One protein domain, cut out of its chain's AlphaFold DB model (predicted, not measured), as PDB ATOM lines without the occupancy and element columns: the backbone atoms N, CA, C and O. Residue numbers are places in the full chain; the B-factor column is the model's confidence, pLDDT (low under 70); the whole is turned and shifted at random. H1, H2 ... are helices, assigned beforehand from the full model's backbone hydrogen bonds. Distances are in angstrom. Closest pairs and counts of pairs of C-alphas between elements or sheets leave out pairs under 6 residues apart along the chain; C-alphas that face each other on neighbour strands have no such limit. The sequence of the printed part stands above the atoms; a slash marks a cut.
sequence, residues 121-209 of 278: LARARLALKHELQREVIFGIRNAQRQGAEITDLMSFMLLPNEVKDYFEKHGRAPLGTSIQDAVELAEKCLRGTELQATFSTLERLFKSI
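What this domain is: This is residues 121 to 209 of the 278 residues of an uncharacterized protein of Primorskyibacter sedentarius (UniProt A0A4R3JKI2). One long helix, H1, makes the longest axis, and H4 and H5 pack across it, with H3 joining at the last residue of H4 and the short H2 near the latter part of H1. The printed part has 89 residues with five named helices, H1 to H5 in chain order, and no named strand; the class is all helix. The whole is compact, with a radius of gyration of the C-alphas of 12.7 A, and its elongated outline spans 41 by 26 by 18 A.

Where its parts are: Find C-alpha 121 at (56.944, 7.960, 2.908); from there H1, residues 121 to 145, runs 35.7 A to C-alpha 145 at (28.735, -2.959, 21.886). Next come H2, residues 153 to 157, 6.6 A, and H3, residues 161 to 170, 14.0 A. H4, residues 179 to 189, measures 15.4 A. H5, residues 199 to 207, covers 12.4 A and ends at C-alpha 207, (40.070, -9.671, 11.388).

How they stand to each other: Look first at the hub, H4. It touches H1, with residues 133 to 141 of H1 alone, at a steep tilt of 58 degrees, opposite ways; the closest C-alphas, Ile 137 and Ala 186, are 5.8 A apart. H4 touches H5 at Val 183 and Glu 203, their closest C-alphas, 6.3 A. H4 touches H3 at Val 163 and Cys 189, their closest C-alphas, 5.5 A, only just about perpendicular at 71 degrees. H5 touches residues 130 to 138 of H1 alone, about perpendicular at 75 degrees; the closest C-alphas, Arg 134 and Phe 206, are 6.6 A apart. H2 is close to H1 but not clearly touching: the closest C-alphas, Ala 143 and Ser 155, are 6.7 A apart. H3 and H5 are apart. In H1, H2, H3, H4 and H5 every O i to N i+4 pair is within hydrogen-bond range.

The domain as a whole: The two farthest C-alphas, Leu 121 and Thr 151, are 41.7 A apart. The printed part has no cut and no long link. Mean pLDDT of the printed part is 73.6; look for values under 70 at residues 121 to 132, 146 to 157 and 205 to 209.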
ATOM      1  N   LEU A 121      58.017   6.997   2.656       49.72
ATOM      2  CA  LEU A 121      56.944   7.960   2.908       49.72
ATOM      3  C   LEU A 121      55.609   7.491   2.330       49.72
ATOM      4  O   LEU A 121      54.568   7.688   2.945       49.72
ATOM      5  N   ALA A 122      55.618   6.854   1.155       50.50
ATOM      6  CA  ALA A 122      54.407   6.275   0.581       50.50
ATOM      7  C   ALA A 122      53.923   5.074   1.407       50.50
ATOM      8  O   ALA A 122      52.722   4.948   1.627       50.50
ATOM      9  N   ARG A 123      54.841   4.245   1.926       51.72
ATOM     10  CA  ARG A 123      54.513   3.137   2.836       51.72
ATOM     11  C   ARG A 123      53.991   3.636   4.179       51.72
ATOM     12  O   ARG A 123      52.992   3.112   4.645       51.72
ATOM     13  N   ALA A 124      54.605   4.665   4.757       48.66
ATOM     14  CA  ALA A 124      54.162   5.277   6.006       48.66
ATOM     15  C   ALA A 124      52.792   5.948   5.847       48.66
ATOM     16  O   ALA A 124      51.914   5.737   6.672       48.66
ATOM     17  N   ARG A 125      52.557   6.678   4.746       52.03
ATOM     18  CA  ARG A 125      51.232   7.236   4.418       52.03
ATOM     19  C   ARG A 125      50.185   6.147   4.211       52.03
ATOM     20  O   ARG A 125      49.055   6.307   4.653       52.03
ATOM     21  N   LEU A 126      50.550   5.053   3.544       55.41
ATOM     22  CA  LEU A 126      49.656   3.917   3.341       55.41
ATOM     23  C   LEU A 126      49.344   3.212   4.670       55.41
ATOM     24  O   LEU A 126      48.192   2.882   4.919       55.41
ATOM     25  N   ALA A 127      50.345   3.035   5.534       55.09
ATOM     26  CA  ALA A 127      50.180   2.471   6.869       55.09
ATOM     27  C   ALA A 127      49.291   3.358   7.750       55.09
ATOM     28  O   ALA A 127      48.330   2.860   8.321       55.09
ATOM     29  N   LEU A 128      49.537   4.672   7.772       57.12
ATOM     30  CA  LEU A 128      48.699   5.643   8.479       57.12
ATOM     31  C   LEU A 128      47.257   5.625   7.959       57.12
ATOM     32  O   LEU A 128      46.316   5.596   8.741       57.12
ATOM     33  N   LYS A 129      47.073   5.575   6.636       67.19
ATOM     34  CA  LYS A 129      45.747   5.431   6.028       67.19
ATOM     35  C   LYS A 129      45.038   4.164   6.513       67.19
ATOM     36  O   LYS A 129      43.853   4.222   6.820       67.19
ATOM     37  N   HIS A 130      45.737   3.031   6.570       68.62
ATOM     38  CA  HIS A 130      45.168   1.779   7.074       68.62
ATOM     39  C   HIS A 130      44.852   1.828   8.570       68.62
ATOM     40  O   HIS A 130      43.861   1.234   8.989       68.62
ATOM     41  N   GLU A 131      45.641   2.561   9.349       64.75
ATOM     42  CA  GLU A 131      45.399   2.761  10.775       64.75
ATOM     43  C   GLU A 131      44.135   3.590  11.026       64.75
ATOM     44  O   GLU A 131      43.247   3.144  11.745       64.75
ATOM     45  N   LEU A 132      43.979   4.722  10.337       66.56
ATOM     46  CA  LEU A 132      42.779   5.561  10.445       66.56
ATOM     47  C   LEU A 132      41.514   4.806   9.999       66.56
ATOM     48  O   LEU A 132      40.472   4.866  10.645       66.56
ATOM     49  N   GLN A 133      41.609   4.009   8.929       73.12
ATOM     50  CA  GLN A 133      40.523   3.113   8.510       73.12
ATOM     51  C   GLN A 133      40.137   2.119   9.611       73.12
ATOM     52  O   GLN A 133      38.954   1.833   9.809       73.12
ATOM     53  N   ARG A 134      41.135   1.580  10.319       75.38
ATOM     54  CA  ARG A 134      40.935   0.637  11.420       75.38
ATOM     55  C   ARG A 134      40.224   1.307  12.594       75.38
ATOM     56  O   ARG A 134      39.286   0.719  13.132       75.38
ATOM     57  N   GLU A 135      40.636   2.516  12.965       75.12
ATOM     58  CA  GLU A 135      40.021   3.293  14.048       75.12
ATOM     59  C   GLU A 135      38.539   3.562  13.793       75.12
ATOM     60  O   GLU A 135      37.720   3.372  14.693       75.12
ATOM     61  N   VAL A 136      38.167   3.900  12.554       80.88
ATOM     62  CA  VAL A 136      36.763   4.144  12.194       80.88
ATOM     63  C   VAL A 136      35.902   2.896  12.410       80.88
ATOM     64  O   VAL A 136      34.855   2.962  13.056       80.88
ATOM     65  N   ILE A 137      36.356   1.733  11.930       79.62
ATOM     66  CA  ILE A 137      35.636   0.461  12.123       79.62
ATOM     67  C   ILE A 137      35.540   0.121  13.617       79.62
ATOM     68  O   ILE A 137      34.494  -0.324  14.095       79.62
ATOM     69  N   PHE A 138      36.623   0.338  14.367       77.81
ATOM     70  CA  PHE A 138      36.674   0.041  15.795       77.81
ATOM     71  C   PHE A 138      35.740   0.942  16.612       77.81
ATOM     72  O   PHE A 138      34.988   0.439  17.447       77.81
ATOM     73  N   GLY A 139      35.710   2.245  16.323       76.06
ATOM     74  CA  GLY A 139      34.790   3.192  16.952       76.06
ATOM     75  C   GLY A 139      33.325   2.811  16.723       76.06
ATOM     76  O   GLY A 139      32.538   2.795  17.669       76.06
ATOM     77  N   ILE A 140      32.972   2.383  15.503       81.75
ATOM     78  CA  ILE A 140      31.624   1.868  15.205       81.75
ATOM     79  C   ILE A 140      31.323   0.612  16.035       81.75
ATOM     80  O   ILE A 140      30.260   0.523  16.647       81.75
ATOM     81  N   ARG A 141      32.251  -0.355  16.107       81.62
ATOM     82  CA  ARG A 141      32.066  -1.584  16.905       81.62
ATOM     83  C   ARG A 141      31.900  -1.303  18.393       81.62
ATOM     84  O   ARG A 141      31.095  -1.971  19.042       81.62
ATOM     85  N   ASN A 142      32.643  -0.346  18.933       76.00
ATOM     86  CA  ASN A 142      32.518   0.037  20.334       76.00
ATOM     87  C   ASN A 142      31.154   0.668  20.613       76.00
ATOM     88  O   ASN A 142      30.487   0.251  21.559       76.00
ATOM     89  N   ALA A 143      30.687   1.561  19.739       73.50
ATOM     90  CA  ALA A 143      29.347   2.131  19.845       73.50
ATOM     91  C   ALA A 143      28.246   1.053  19.748       73.50
ATOM     92  O   ALA A 143      27.319   1.041  20.557       73.50
ATOM     93  N   GLN A 144      28.378   0.081  18.833       74.94
ATOM     94  CA  GLN A 144      27.456  -1.063  18.745       74.94
ATOM     95  C   GLN A 144      27.438  -1.906  20.035       74.94
ATOM     96  O   GLN A 144      26.372  -2.315  20.492       74.94
ATOM     97  N   ARG A 145      28.608  -2.170  20.642       73.94
ATOM     98  CA  ARG A 145      28.735  -2.959  21.886       73.94
ATOM     99  C   ARG A 145      28.102  -2.280  23.093       73.94
ATOM    100  O   ARG A 145      27.591  -2.970  23.968       73.94
ATOM    101  N   GLN A 146      28.130  -0.954  23.137       67.62
ATOM    102  CA  GLN A 146      27.510  -0.176  24.208       67.62
ATOM    103  C   GLN A 146      25.976  -0.118  24.095       67.62
ATOM    104  O   GLN A 146      25.329   0.509  24.927       67.62
ATOM    105  N   GLY A 147      25.378  -0.787  23.100       57.84
ATOM    106  CA  GLY A 147      23.926  -0.829  22.935       57.84
ATOM    107  C   GLY A 147      23.342   0.515  22.511       57.84
ATOM    108  O   GLY A 147      22.167   0.773  22.759       57.84
ATOM    109  N   ALA A 148      24.156   1.373  21.891       53.38
ATOM    110  CA  ALA A 148      23.732   2.678  21.427       53.38
ATOM    111  C   ALA A 148      22.666   2.552  20.329       53.38
ATOM    112  O   ALA A 148      22.971   2.450  19.138       53.38
ATOM    113  N   GLU A 149      21.395   2.647  20.706       55.12
ATOM    114  CA  GLU A 149      20.431   3.273  19.815       55.12
ATOM    115  C   GLU A 149      20.906   4.722  19.613       55.12
ATOM    116  O   GLU A 149      21.162   5.445  20.576       55.12
ATOM    117  N   ILE A 150      21.091   5.161  18.363       53.81
ATOM    118  CA  ILE A 150      21.604   6.506  18.006       53.81
ATOM    119  C   ILE A 150      20.536   7.595  18.260       53.81
ATOM    120  O   ILE A 150      20.369   8.565  17.517       53.81
ATOM    121  N   THR A 151      19.735   7.406  19.297       51.97
ATOM    122  CA  THR A 151      18.788   8.374  19.828       51.97
ATOM    123  C   THR A 151      19.481   9.273  20.849       51.97
ATOM    124  O   THR A 151      19.183  10.465  20.884       51.97
ATOM    125  N   ASP A 152      20.473   8.757  21.585       58.75
ATOM    126  CA  ASP A 152      21.141   9.505  22.648       58.75
ATOM    127  C   ASP A 152      22.365  10.299  22.148       58.75
ATOM    128  O   ASP A 152      23.223   9.789  21.418       58.75
ATOM    129  N   LEU A 153      22.445  11.579  22.527       59.84
ATOM    130  CA  LEU A 153      23.497  12.512  22.089       59.84
ATOM    131  C   LEU A 153      24.890  12.015  22.502       59.84
ATOM    132  O   LEU A 153      25.855  12.172  21.754       59.84
ATOM    133  N   MET A 154      24.969  11.368  23.665       60.31
ATOM    134  CA  MET A 154      26.201  10.808  24.213       60.31
ATOM    135  C   MET A 154      26.802   9.751  23.286       60.31
ATOM    136  O   MET A 154      27.978   9.842  22.947       60.31
ATOM    137  N   SER A 155      25.984   8.830  22.779       63.69
ATOM    138  CA  SER A 155      26.418   7.771  21.864       63.69
ATOM    139  C   SER A 155      26.908   8.303  20.517       63.69
ATOM    140  O   SER A 155      27.818   7.739  19.912       63.69
ATOM    141  N   PHE A 156      26.334   9.412  20.041       68.06
ATOM    142  CA  PHE A 156      26.785  10.064  18.810       68.06
ATOM    143  C   PHE A 156      28.182  10.680  18.968       68.06
ATOM    144  O   PHE A 156      28.983  10.651  18.034       68.06
ATOM    145  N   MET A 157      28.514  11.199  20.154       68.62
ATOM    146  CA  MET A 157      29.834  11.784  20.405       68.62
ATOM    147  C   MET A 157      30.969  10.755  20.400       68.62
ATOM    148  O   MET A 157      32.109  11.136  20.129       68.62
ATOM    149  N   LEU A 158      30.659   9.481  20.643       70.19
ATOM    150  CA  LEU A 158      31.615   8.370  20.638       70.19
ATOM    151  C   LEU A 158      31.979   7.886  19.233       70.19
ATOM    152  O   LEU A 158      32.931   7.128  19.061       70.19
ATOM    153  N   LEU A 159      31.222   8.311  18.219       77.06
ATOM    154  CA  LEU A 159      31.483   7.914  16.845       77.06
ATOM    155  C   LEU A 159      32.722   8.634  16.281       77.06
ATOM    156  O   LEU A 159      32.978   9.794  16.623       77.06
ATOM    157  N   PRO A 160      33.470   7.986  15.373       80.25
ATOM    158  CA  PRO A 160      34.523   8.642  14.602       80.25
ATOM    159  C   PRO A 160      33.988   9.850  13.823       80.25
ATOM    160  O   PRO A 160      32.816   9.875  13.430       80.25
ATOM    161  N   ASN A 161      34.845  10.840  13.567       81.00
ATOM    162  CA  ASN A 161      34.450  12.083  12.894       81.00
ATOM    163  C   ASN A 161      33.890  11.824  11.491       81.00
ATOM    164  O   ASN A 161      32.881  12.401  11.110       81.00
ATOM    165  N   GLU A 162      34.452  10.861  10.769       83.00
ATOM    166  CA  GLU A 162      34.003  10.451   9.439       83.00
ATOM    167  C   GLU A 162      32.559   9.928   9.458       83.00
ATOM    168  O   GLU A 162      31.795  10.132   8.513       83.00
ATOM    169  N   VAL A 163      32.165   9.264  10.547       85.69
ATOM    170  CA  VAL A 163      30.803   8.748  10.732       85.69
ATOM    171  C   VAL A 163      29.855   9.876  11.130       85.69
ATOM    172  O   VAL A 163      28.740   9.944  10.611       85.69
ATOM    173  N   LYS A 164      30.305  10.788  12.005       85.31
ATOM    174  CA  LYS A 164      29.550  11.987  12.397       85.31
ATOM    175  C   LYS A 164      29.238  12.854  11.181       85.31
ATOM    176  O   LYS A 164      28.064  13.082  10.899       85.31
ATOM    177  N   ASP A 165      30.257  13.215  10.406       84.06
ATOM    178  CA  ASP A 165      30.134  14.012   9.185       84.06
ATOM    179  C   ASP A 165      29.183  13.363   8.173       84.06
ATOM    180  O   ASP A 165      28.383  14.035   7.515       84.06
ATOM    181  N   TYR A 166      29.268  12.037   8.028       88.31
ATOM    182  CA  TYR A 166      28.383  11.295   7.140       88.31
ATOM    183  C   TYR A 166      26.923  11.367   7.612       88.31
ATOM    184  O   TYR A 166      26.042  11.652   6.796       88.31
ATOM    185  N   PHE A 167      26.660  11.160   8.907       86.62
ATOM    186  CA  PHE A 167      25.314  11.223   9.489       86.62
ATOM    187  C   PHE A 167      24.732  12.633   9.548       86.62
ATOM    188  O   PHE A 167      23.523  12.785   9.388       86.62
ATOM    189  N   GLU A 168      25.555  13.662   9.721       85.38
ATOM    190  CA  GLU A 168      25.107  15.053   9.617       85.38
ATOM    191  C   GLU A 168      24.624  15.379   8.200       85.38
ATOM    192  O   GLU A 168      23.615  16.060   8.026       85.38
ATOM    193  N   LYS A 169      25.301  14.841   7.177       85.00
ATOM    194  CA  LYS A 169      24.965  15.082   5.766       85.00
ATOM    195  C   LYS A 169      23.812  14.219   5.246       85.00
ATOM    196  O   LYS A 169      23.038  14.691   4.418       85.00
ATOM    197  N   HIS A 170      23.710  12.966   5.687       84.75
ATOM    198  CA  HIS A 170      22.791  11.971   5.104       84.75
ATOM    199  C   HIS A 170      21.682  11.514   6.059       84.75
ATOM    200  O   HIS A 170      20.818  10.731   5.667       84.75
ATOM    201  N   GLY A 171      21.687  12.011   7.295       80.25
ATOM    202  CA  GLY A 171      20.805  11.554   8.359       80.25
ATOM    203  C   GLY A 171      21.389  10.370   9.131       80.25
ATOM    204  O   GLY A 171      22.192   9.581   8.629       80.25
ATOM    205  N   ARG A 172      20.969  10.252  10.393       78.81
ATOM    206  CA  ARG A 172      21.365   9.154  11.281       78.81
ATOM    207  C   ARG A 172      20.770   7.840  10.773       78.81
ATOM    208  O   ARG A 172      19.572   7.765  10.506       78.81
ATOM    209  N   ALA A 173      21.600   6.808  10.687       74.06
ATOM    210  CA  ALA A 173      21.200   5.459  10.300       74.06
ATOM    211  C   ALA A 173      21.625   4.461  11.385       74.06
ATOM    212  O   ALA A 173      22.651   4.693  12.018       74.06
ATOM    213  N   PRO A 174      20.884   3.362  11.610       79.56
ATOM    214  CA  PRO A 174      21.250   2.367  12.616       79.56
ATOM    215  C   PRO A 174      22.651   1.797  12.355       79.56
ATOM    216  O   PRO A 174      22.996   1.495  11.213       79.56
ATOM    217  N   LEU A 175      23.441   1.617  13.420       80.06
ATOM    218  CA  LEU A 175      24.804   1.076  13.317       80.06
ATOM    219  C   LEU A 175      24.824  -0.414  12.954       80.06
ATOM    220  O   LEU A 175      25.849  -0.898  12.492       80.06
ATOM    221  N   GLY A 176      23.729  -1.145  13.186       81.38
ATOM    222  CA  GLY A 176      23.704  -2.609  13.130       81.38
ATOM    223  C   GLY A 176      24.284  -3.249  14.395       81.38
ATOM    224  O   GLY A 176      24.526  -2.570  15.392       81.38
ATOM    225  N   THR A 177      24.483  -4.566  14.375       78.75
ATOM    226  CA  THR A 177      24.974  -5.333  15.544       78.75
ATOM    227  C   THR A 177      26.172  -6.219  15.211       78.75
ATOM    228  O   THR A 177      26.936  -6.622  16.099       78.75
ATOM    229  N   SER A 178      26.373  -6.513  13.927       82.50
ATOM    230  CA  SER A 178      27.425  -7.397  13.448       82.50
ATOM    231  C   SER A 178      28.700  -6.636  13.069       82.50
ATOM    232  O   SER A 178      28.724  -5.413  12.920       82.50
ATOM    233  N   ILE A 179      29.792  -7.390  12.912       79.56
ATOM    234  CA  ILE A 179      31.056  -6.853  12.390       79.56
ATOM    235  C   ILE A 179      30.884  -6.410  10.936       79.56
ATOM    236  O   ILE A 179      31.403  -5.364  10.557       79.56
ATOM    237  N   GLN A 180      30.134  -7.178  10.144       83.88
ATOM    238  CA  GLN A 180      29.820  -6.849   8.758       83.88
ATOM    239  C   GLN A 180      29.142  -5.482   8.654       83.88
ATOM    240  O   GLN A 180      29.604  -4.656   7.875       83.88
ATOM    241  N   ASP A 181      28.157  -5.194   9.511       83.25
ATOM    242  CA  ASP A 181      27.479  -3.890   9.518       83.25
ATOM    243  C   ASP A 181      28.463  -2.735   9.769       83.25
ATOM    244  O   ASP A 181      28.398  -1.696   9.110       83.25
ATOM    245  N   ALA A 182      29.420  -2.926  10.686       83.56
ATOM    246  CA  ALA A 182      30.425  -1.912  10.999       83.56
ATOM    247  C   ALA A 182      31.383  -1.654   9.825       83.56
ATOM    248  O   ALA A 182      31.731  -0.506   9.548       83.56
ATOM    249  N   VAL A 183      31.785  -2.712   9.115       86.88
ATOM    250  CA  VAL A 183      32.642  -2.606   7.928       86.88
ATOM    251  C   VAL A 183      31.896  -1.932   6.773       86.88
ATOM    252  O   VAL A 183      32.450  -1.040   6.131       86.88
ATOM    253  N   GLU A 184      30.636  -2.303   6.529       89.00
ATOM    254  CA  GLU A 184      29.806  -1.678   5.490       89.00
ATOM    255  C   GLU A 184      29.542  -0.197   5.772       89.00
ATOM    256  O   GLU A 184      29.549   0.631   4.855       89.00
ATOM    257  N   LEU A 185      29.304   0.156   7.038       88.44
ATOM    258  CA  LEU A 185      29.103   1.543   7.433       88.44
ATOM    259  C   LEU A 185      30.392   2.354   7.264       88.44
ATOM    260  O   LEU A 185      30.349   3.422   6.654       88.44
ATOM    261  N   ALA A 186      31.538   1.828   7.707       87.94
ATOM    262  CA  ALA A 186      32.833   2.466   7.488       87.94
ATOM    263  C   ALA A 186      33.113   2.683   5.991       87.94
ATOM    264  O   ALA A 186      33.550   3.761   5.598       87.94
ATOM    265  N   GLU A 187      32.798   1.709   5.133       89.75
ATOM    266  CA  GLU A 187      32.956   1.860   3.681       89.75
ATOM    267  C   GLU A 187      32.116   3.017   3.121       89.75
ATOM    268  O   GLU A 187      32.593   3.774   2.273       89.75
ATOM    269  N   LYS A 188      30.875   3.180   3.598       90.38
ATOM    270  CA  LYS A 188      30.004   4.293   3.190       90.38
ATOM    271  C   LYS A 188      30.551   5.635   3.672       90.38
ATOM    272  O   LYS A 188      30.621   6.564   2.874       90.38
ATOM    273  N   CYS A 189      30.966   5.723   4.936       88.44
ATOM    274  CA  CYS A 189      31.467   6.960   5.540       88.44
ATOM    275  C   CYS A 189      32.806   7.415   4.941       88.44
ATOM    276  O   CYS A 189      33.026   8.606   4.750       88.44
ATOM    277  N   LEU A 190      33.684   6.474   4.591       83.94
ATOM    278  CA  LEU A 190      34.991   6.759   3.989       83.94
ATOM    279  C   LEU A 190      34.918   6.968   2.467       83.94
ATOM    280  O   LEU A 190      35.922   7.287   1.822       83.94
ATOM    281  N   ARG A 191      33.750   6.767   1.847       85.44
ATOM    282  CA  ARG A 191      33.586   6.964   0.406       85.44
ATOM    283  C   ARG A 191      33.684   8.451   0.072       85.44
ATOM    284  O   ARG A 191      32.940   9.270   0.595       85.44
ATOM    285  N   GLY A 192      34.574   8.785  -0.860       74.69
ATOM    286  CA  GLY A 192      34.818  10.174  -1.258       74.69
ATOM    287  C   GLY A 192      35.834  10.910  -0.382       74.69
ATOM    288  O   GLY A 192      36.115  12.070  -0.666       74.69
ATOM    289  N   THR A 193      36.421  10.244   0.618       78.44
ATOM    290  CA  THR A 193      37.587  10.749   1.355       78.44
ATOM    291  C   THR A 193      38.880  10.149   0.800       78.44
ATOM    292  O   THR A 193      38.898   9.141   0.079       78.44
ATOM    293  N   GLU A 194      40.011  10.739   1.169       73.25
ATOM    294  CA  GLU A 194      41.349  10.205   0.922       73.25
ATOM    295  C   GLU A 194      41.561   8.809   1.549       73.25
ATOM    296  O   GLU A 194      42.419   8.036   1.097       73.25
ATOM    297  N   LEU A 195      40.726   8.440   2.526       75.75
ATOM    298  CA  LEU A 195      40.750   7.177   3.262       75.75
ATOM    299  C   LEU A 195      39.883   6.072   2.635       75.75
ATOM    300  O   LEU A 195      39.732   5.012   3.234       75.75
ATOM    301  N   GLN A 196      39.376   6.232   1.411       78.25
ATOM    302  CA  GLN A 196      38.608   5.174   0.733       78.25
ATOM    303  C   GLN A 196      39.370   3.830   0.625       78.25
ATOM    304  O   GLN A 196      40.562   3.799   0.283       78.25
ATOM    305  N   ALA A 197      38.676   2.717   0.880       77.31
ATOM    306  CA  ALA A 197      39.155   1.344   0.687       77.31
ATOM    307  C   ALA A 197      38.005   0.399   0.310       77.31
ATOM    308  O   ALA A 197      36.840   0.704   0.548       77.31
ATOM    309  N   THR A 198      38.340  -0.748  -0.289       82.00
ATOM    310  CA  THR A 198      37.361  -1.794  -0.620       82.00
ATOM    311  C   THR A 198      36.883  -2.517   0.636       82.00
ATOM    312  O   THR A 198      37.675  -2.723   1.560       82.00
ATOM    313  N   PHE A 199      35.642  -3.013   0.617       76.88
ATOM    314  CA  PHE A 199      35.080  -3.870   1.669       76.88
ATOM    315  C   PHE A 199      36.045  -4.975   2.134       76.88
ATOM    316  O   PHE A 199      36.347  -5.103   3.316       76.88
ATOM    317  N   SER A 200      36.619  -5.724   1.185       74.81
ATOM    318  CA  SER A 200      37.553  -6.825   1.466       74.81
ATOM    319  C   SER A 200      38.822  -6.391   2.207       74.81
ATOM    320  O   SER A 200      39.378  -7.157   2.994       74.81
ATOM    321  N   THR A 201      39.292  -5.162   1.971       75.69
ATOM    322  CA  THR A 201      40.458  -4.603   2.663       75.69
ATOM    323  C   THR A 201      40.101  -4.279   4.107       75.69
ATOM    324  O   THR A 201      40.834  -4.672   5.012       75.69
ATOM    325  N   LEU A 202      38.964  -3.612   4.314       74.88
ATOM    326  CA  LEU A 202      38.467  -3.221   5.631       74.88
ATOM    327  C   LEU A 202      38.153  -4.449   6.504       74.88
ATOM    328  O   LEU A 202      38.580  -4.517   7.655       74.88
ATOM    329  N   GLU A 203      37.505  -5.468   5.933       76.75
ATOM    330  CA  GLU A 203      37.196  -6.719   6.634       76.75
ATOM    331  C   GLU A 203      38.470  -7.465   7.073       76.75
ATOM    332  O   GLU A 203      38.556  -7.950   8.204       76.75
ATOM    333  N   ARG A 204      39.489  -7.535   6.204       73.75
ATOM    334  CA  ARG A 204      40.775  -8.172   6.528       73.75
ATOM    335  C   ARG A 204      41.528  -7.418   7.622       73.75
ATOM    336  O   ARG A 204      42.092  -8.067   8.499       73.75
ATOM    337  N   LEU A 205      41.542  -6.084   7.568       66.69
ATOM    338  CA  LEU A 205      42.190  -5.252   8.586       66.69
ATOM    339  C   LEU A 205      41.582  -5.516   9.964       66.69
ATOM    340  O   LEU A 205      42.323  -5.779  10.907       66.69
ATOM    341  N   PHE A 206      40.252  -5.555  10.065       67.38
ATOM    342  CA  PHE A 206      39.579  -5.834  11.333       67.38
ATOM    343  C   PHE A 206      39.866  -7.249  11.860       67.38
ATOM    344  O   PHE A 206      40.202  -7.415  13.027       67.38
ATOM    345  N   LYS A 207      39.796  -8.273  10.998       66.81
ATOM    346  CA  LYS A 207      40.070  -9.671  11.388       66.81
ATOM    347  C   LYS A 207      41.532  -9.936  11.766       66.81
ATOM    348  O   LYS A 207      41.813 -10.950  12.391       66.81
ATOM    349  N   SER A 208      42.463  -9.076  11.349       61.62
ATOM    350  CA  SER A 208      43.893  -9.210  11.665       61.62
ATOM    351  C   SER A 208      44.281  -8.677  13.048       61.62
ATOM    352  O   SER A 208      45.434  -8.817  13.450       61.62
ATOM    353  N   ILE A 209      43.333  -8.078  13.771       56.84
ATOM    354  CA  ILE A 209      43.530  -7.568  15.125       56.84
ATOM    355  C   ILE A 209      43.526  -8.763  16.090       56.84
ATOM    356  O   ILE A 209      42.551  -9.515  16.102       56.84
TER     357      ILE A 209